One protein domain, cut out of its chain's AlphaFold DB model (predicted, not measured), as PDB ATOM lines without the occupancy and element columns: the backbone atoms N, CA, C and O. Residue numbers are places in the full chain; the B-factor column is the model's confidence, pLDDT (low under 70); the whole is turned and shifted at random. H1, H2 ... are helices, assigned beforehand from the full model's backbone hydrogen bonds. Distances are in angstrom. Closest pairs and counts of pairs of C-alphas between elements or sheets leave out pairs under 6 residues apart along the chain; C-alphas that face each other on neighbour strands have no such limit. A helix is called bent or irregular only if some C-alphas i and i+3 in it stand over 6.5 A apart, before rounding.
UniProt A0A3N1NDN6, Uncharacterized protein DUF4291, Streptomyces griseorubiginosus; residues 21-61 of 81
ATOM      1  N   GLN A  21     121.085 130.702 151.249       79.75
ATOM      2  CA  GLN A  21     120.193 131.571 150.488       79.75
ATOM      3  C   GLN A  21     118.806 130.950 150.366       79.75
ATOM      4  O   GLN A  21     118.641 129.736 150.442       79.75
ATOM      5  N   ALA A  22     117.820 131.803 150.120       79.88
ATOM      6  CA  ALA A  22     116.437 131.408 149.888       79.88
ATOM      7  C   ALA A  22     115.987 131.802 148.472       79.88
ATOM      8  O   ALA A  22     114.966 132.471 148.305       79.88
ATOM      9  N   TYR A  23     116.778 131.433 147.460       81.88
ATOM     10  CA  TYR A  23     116.371 131.555 146.060       81.88
ATOM     11  C   TYR A  23     115.700 130.299 145.557       81.88
ATOM     12  O   TYR A  23     116.002 129.194 146.001       81.88
ATOM     13  N   ALA A  24     114.816 130.509 144.587       83.25
ATOM     14  CA  ALA A  24     114.334 129.435 143.752       83.25
ATOM     15  C   ALA A  24     115.519 128.803 142.981       83.25
ATOM     16  O   ALA A  24     116.506 129.508 142.703       83.25
ATOM     17  N   PRO A  25     115.474 127.490 142.686       83.50
ATOM     18  CA  PRO A  25     116.583 126.767 142.060       83.50
ATOM     19  C   PRO A  25     117.125 127.427 140.786       83.50
ATOM     20  O   PRO A  25     118.337 127.471 140.596       83.50
ATOM     21  N   GLU A  26     116.255 128.017 139.966       86.50
ATOM     22  CA  GLU A  26     116.586 128.702 138.714       86.50
ATOM     23  C   GLU A  26     117.435 129.966 138.892       86.50
ATOM     24  O   GLU A  26     118.099 130.400 137.961       86.50
ATOM     25  N   ILE A  27     117.450 130.565 140.085       88.38
ATOM     26  CA  ILE A  27     118.364 131.669 140.405       88.38
ATOM     27  C   ILE A  27     119.606 131.115 141.091       88.38
ATOM     28  O   ILE A  27     120.726 131.522 140.792       88.38
ATOM     29  N   GLY A  28     119.409 130.197 142.037       85.19
ATOM     30  CA  GLY A  28     120.476 129.762 142.917       85.19
ATOM     31  C   GLY A  28     121.519 128.861 142.285       85.19
ATOM     32  O   GLY A  28     122.708 129.075 142.501       85.19
ATOM     33  N   LEU A  29     121.074 127.874 141.511       85.56
ATOM     34  CA  LEU A  29     121.969 126.935 140.845       85.56
ATOM     35  C   LEU A  29     122.747 127.632 139.729       85.56
ATOM     36  O   LEU A  29     123.964 127.489 139.671       85.56
ATOM     37  N   LEU A  30     122.070 128.461 138.925       88.19
ATOM     38  CA  LEU A  30     122.724 129.238 137.868       88.19
ATOM     39  C   LEU A  30     123.778 130.193 138.438       88.19
ATOM     40  O   LEU A  30     124.884 130.264 137.915       88.19
ATOM     41  N   ALA A  31     123.487 130.868 139.555       87.81
ATOM     42  CA  ALA A  31     124.462 131.748 140.194       87.81
ATOM     43  C   ALA A  31     125.701 131.008 140.716       87.81
ATOM     44  O   ALA A  31     126.805 131.542 140.627       87.81
ATOM     45  N   ALA A  32     125.532 129.793 141.245       85.00
ATOM     46  CA  ALA A  32     126.644 128.977 141.727       85.00
ATOM     47  C   ALA A  32     127.506 128.414 140.585       85.00
ATOM     48  O   ALA A  32     128.717 128.299 140.745       85.00
ATOM     49  N   GLN A  33     126.888 128.076 139.451       89.12
ATOM     50  CA  GLN A  33     127.574 127.529 138.277       89.12
ATOM     51  C   GLN A  33     128.313 128.611 137.479       89.12
ATOM     52  O   GLN A  33     129.482 128.444 137.155       89.12
ATOM     53  N   GLU A  34     127.651 129.737 137.210       90.56
ATOM     54  CA  GLU A  34     128.151 130.790 136.313       90.56
ATOM     55  C   GLU A  34     128.889 131.918 137.054       90.56
ATOM     56  O   GLU A  34     129.426 132.843 136.440       90.56
ATOM     57  N   GLY A  35     128.850 131.921 138.392       86.81
ATOM     58  CA  GLY A  35     129.376 133.016 139.213       86.81
ATOM     59  C   GLY A  35     128.645 134.350 139.002       86.81
ATOM     60  O   GLY A  35     129.152 135.409 139.383       86.81
ATOM     61  N   ARG A  36     127.467 134.328 138.366       87.00
ATOM     62  CA  ARG A  36     126.671 135.509 138.013       87.00
ATOM     63  C   ARG A  36     125.192 135.243 138.213       87.00
ATOM     64  O   ARG A  36     124.687 134.167 137.917       87.00
ATOM     65  N   PHE A  37     124.475 136.257 138.673       86.94
ATOM     66  CA  PHE A  37     123.034 136.151 138.829       86.94
ATOM     67  C   PHE A  37     122.299 136.303 137.483       86.94
ATOM     68  O   PHE A  37     122.666 137.180 136.697       86.94
ATOM     69  N   PRO A  38     121.258 135.490 137.213       88.50
ATOM     70  CA  PRO A  38     120.482 135.567 135.973       88.50
ATOM     71  C   PRO A  38     119.578 136.806 135.943       88.50
ATOM     72  O   PRO A  38     119.304 137.406 136.975       88.50
ATOM     73  N   ALA A  39     119.029 137.157 134.778       89.44
ATOM     74  CA  ALA A  39     118.154 138.331 134.622       89.44
ATOM     75  C   ALA A  39     116.879 138.306 135.498       89.44
ATOM     76  O   ALA A  39     116.308 139.351 135.795       89.44
ATOM     77  N   SER A  40     116.437 137.124 135.944       87.31
ATOM     78  CA  SER A  40     115.311 136.953 136.879       87.31
ATOM     79  C   SER A  40     115.624 137.414 138.313       87.31
ATOM     80  O   SER A  40     114.729 137.549 139.155       87.31
ATOM     81  N   TRP A  41     116.896 137.669 138.604       87.38
ATOM     82  CA  TRP A  41     117.383 138.230 139.852       87.38
ATOM     83  C   TRP A  41     117.105 139.733 139.933       87.38
ATOM     84  O   TRP A  41     117.406 140.481 139.007       87.38
ATOM     85  N   LYS A  42     116.573 140.207 141.063       84.69
ATOM     86  CA  LYS A  42     116.241 141.627 141.254       84.69
ATOM     87  C   LYS A  42     117.092 142.251 142.344       84.69
ATOM     88  O   LYS A  42     116.971 141.832 143.477       84.69
ATOM     89  N   ARG A  43     117.887 143.281 142.063       83.25
ATOM     90  CA  ARG A  43     118.834 143.870 143.037       83.25
ATOM     91  C   ARG A  43     118.192 144.459 144.304       83.25
ATOM     92  O   ARG A  43     118.869 144.613 145.314       83.25
ATOM     93  N   ASP A  44     116.904 144.773 144.248       83.62
ATOM     94  CA  ASP A  44     116.120 145.422 145.301       83.62
ATOM     95  C   ASP A  44     115.702 144.494 146.457       83.62
ATOM     96  O   ASP A  44     115.199 144.979 147.474       83.62
ATOM     97  N   ARG A  45     115.918 143.168 146.384       76.38
ATOM     98  CA  ARG A  45     115.574 142.305 147.531       76.38
ATOM     99  C   ARG A  45     116.489 142.590 148.727       76.38
ATOM    100  O   ARG A  45     117.709 142.515 148.633       76.38
ATOM    101  N   MET A  46     115.883 142.828 149.888       59.31
ATOM    102  CA  MET A  46     116.555 143.319 151.101       59.31
ATOM    103  C   MET A  46     117.675 142.440 151.681       59.31
ATOM    104  O   MET A  46     118.519 142.952 152.414       59.31
ATOM    105  N   THR A  47     117.690 141.118 151.488       66.81
ATOM    106  CA  THR A  47     118.745 140.291 152.107       66.81
ATOM    107  C   THR A  47     118.969 138.984 151.365       66.81
ATOM    108  O   THR A  47     118.137 138.078 151.440       66.81
ATOM    109  N   TRP A  48     120.130 138.880 150.717       68.50
ATOM    110  CA  TRP A  48     120.470 137.759 149.843       68.50
ATOM    111  C   TRP A  48     121.142 136.600 150.556       68.50
ATOM    112  O   TRP A  48     120.830 135.440 150.305       68.50
ATOM    113  N   ILE A  49     122.040 136.940 151.471       73.56
ATOM    114  CA  ILE A  49     122.873 135.991 152.189       73.56
ATOM    115  C   ILE A  49     122.356 135.914 153.618       73.56
ATOM    116  O   ILE A  49     122.229 136.924 154.313       73.56
ATOM    117  N   LYS A  50     122.023 134.702 154.050       79.31
ATOM    118  CA  LYS A  50     121.668 134.384 155.426       79.31
ATOM    119  C   LYS A  50     122.889 133.724 156.066       79.31
ATOM    120  O   LYS A  50     123.276 132.643 155.633       79.31
ATOM    121  N   PRO A  51     123.511 134.342 157.083       70.25
ATOM    122  CA  PRO A  51     124.681 133.759 157.743       70.25
ATOM    123  C   PRO A  51     124.329 132.539 158.611       70.25
ATOM    124  O   PRO A  51     125.211 131.792 159.016       70.25
ATOM    125  N   SER A  52     123.038 132.318 158.894       77.62
ATOM    126  CA  SER A  52     122.547 131.212 159.719       77.62
ATOM    127  C   SER A  52     121.519 130.367 158.973       77.62
ATOM    128  O   SER A  52     120.569 130.897 158.386       77.62
ATOM    129  N   PHE A  53     121.686 129.045 159.063       80.56
ATOM    130  CA  PHE A  53     120.744 128.058 158.539       80.56
ATOM    131  C   PHE A  53     119.361 128.215 159.181       80.56
ATOM    132  O   PHE A  53     118.355 128.298 158.480       80.56
ATOM    133  N   LEU A  54     119.315 128.358 160.512       83.12
ATOM    134  CA  LEU A  54     118.066 128.536 161.262       83.12
ATOM    135  C   LEU A  54     117.353 129.839 160.876       83.12
ATOM    136  O   LEU A  54     116.138 129.845 160.688       83.12
ATOM    137  N   TRP A  55     118.107 130.932 160.687       80.31
ATOM    138  CA  TRP A  55     117.540 132.186 160.179       80.31
ATOM    139  C   TRP A  55     116.894 131.957 158.816       80.31
ATOM    140  O   TRP A  55     115.751 132.362 158.595       80.31
ATOM    141  N   MET A  56     117.635 131.341 157.889       86.38
ATOM    142  CA  MET A  56     117.160 131.073 156.538       86.38
ATOM    143  C   MET A  56     115.844 130.295 156.571       86.38
ATOM    144  O   MET A  56     114.870 130.794 156.010       86.38
ATOM    145  N   MET A  57     115.785 129.187 157.320       84.44
ATOM    146  CA  MET A  57     114.577 128.369 157.450       84.44
ATOM    147  C   MET A  57     113.377 129.166 157.970       84.44
ATOM    148  O   MET A  57     112.329 129.179 157.322       84.44
ATOM    149  N   HIS A  58     113.551 129.888 159.084       83.50
ATOM    150  CA  HIS A  58     112.500 130.730 159.661       83.50
ATOM    151  C   HIS A  58     111.996 131.767 158.651       83.50
ATOM    152  O   HIS A  58     110.793 131.952 158.480       83.50
ATOM    153  N   ARG A  59     112.906 132.447 157.937       79.31
ATOM    154  CA  ARG A  59     112.510 133.572 157.086       79.31
ATOM    155  C   ARG A  59     111.889 133.151 155.757       79.31
ATOM    156  O   ARG A  59     111.084 133.911 155.223       79.31
ATOM    157  N   CYS A  60     112.262 132.000 155.202       77.56
ATOM    158  CA  CYS A  60     111.712 131.534 153.927       77.56
ATOM    159  C   CYS A  60     110.516 130.583 154.079       77.56
ATOM    160  O   CYS A  60     109.914 130.221 153.062       77.56
ATOM    161  N   GLY A  61     110.126 130.240 155.312       77.38
ATOM    162  CA  GLY A  61     109.044 129.289 155.581       77.38
ATOM    163  C   GLY A  61     109.410 127.869 155.153       77.38
ATOM    164  O   GLY A  61     108.553 127.127 154.671       77.38
TER     165      GLY A  61
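What this domain is: This is residues 21 to 61 of the 81 residues of the protein "Uncharacterized protein DUF4291" of Streptomyces griseorubiginosus (UniProt A0A3N1NDN6). Two short helices, H1 and H2, stand apart at opposite ends of the longest axis, and the chain between them, residues 35 to 52, swings out to one side as a wide U. Residues 21 to 24 run from the gap between the helices to H1, and the two helices do not pack on each other. The printed part has 41 residues with two named helices, H1 then H2, and no named strand; the class is all helix, though under half of the residues, 18 of 41, are in named elements. It is only just compact, close to loose, with a radius of gyration of the C-alphas of 10.7 A and spans of 27 by 21 by 16 A.

How they stand to each other: H1, residues 25 to 34, is the longest helix. H2, residues 53 to 60, is apart from it, with no C-alpha of the one within 8 A of the other. Their link of 18 residues is long. In H2 every O i to N i+4 pair is within hydrogen-bond range; in H1 5 of 6 are.

Where its parts are: H1 begins at C-alpha 25 at (116.583, 126.767, 142.060) and ends at C-alpha 34 at (128.151, 130.790, 136.313), 13.5 A away. It is neither bent nor irregular, but only just: C-alphas 26 and 29 are 6.1 A apart. H2 measures 10.7 A from C-alpha 53 to C-alpha 60, the latter at (111.712, 131.534, 153.927).

The domain as a whole: The two C-alphas farthest apart are those of Ala 39 and Leu 54, 28.4 A. The C-alphas of Gln 21 and Gly 61, the first and last printed, are 12.5 A apart. The printed part has no cut. The mean pLDDT of the printed part is 82.0, and residues 46 to 48 are under 70.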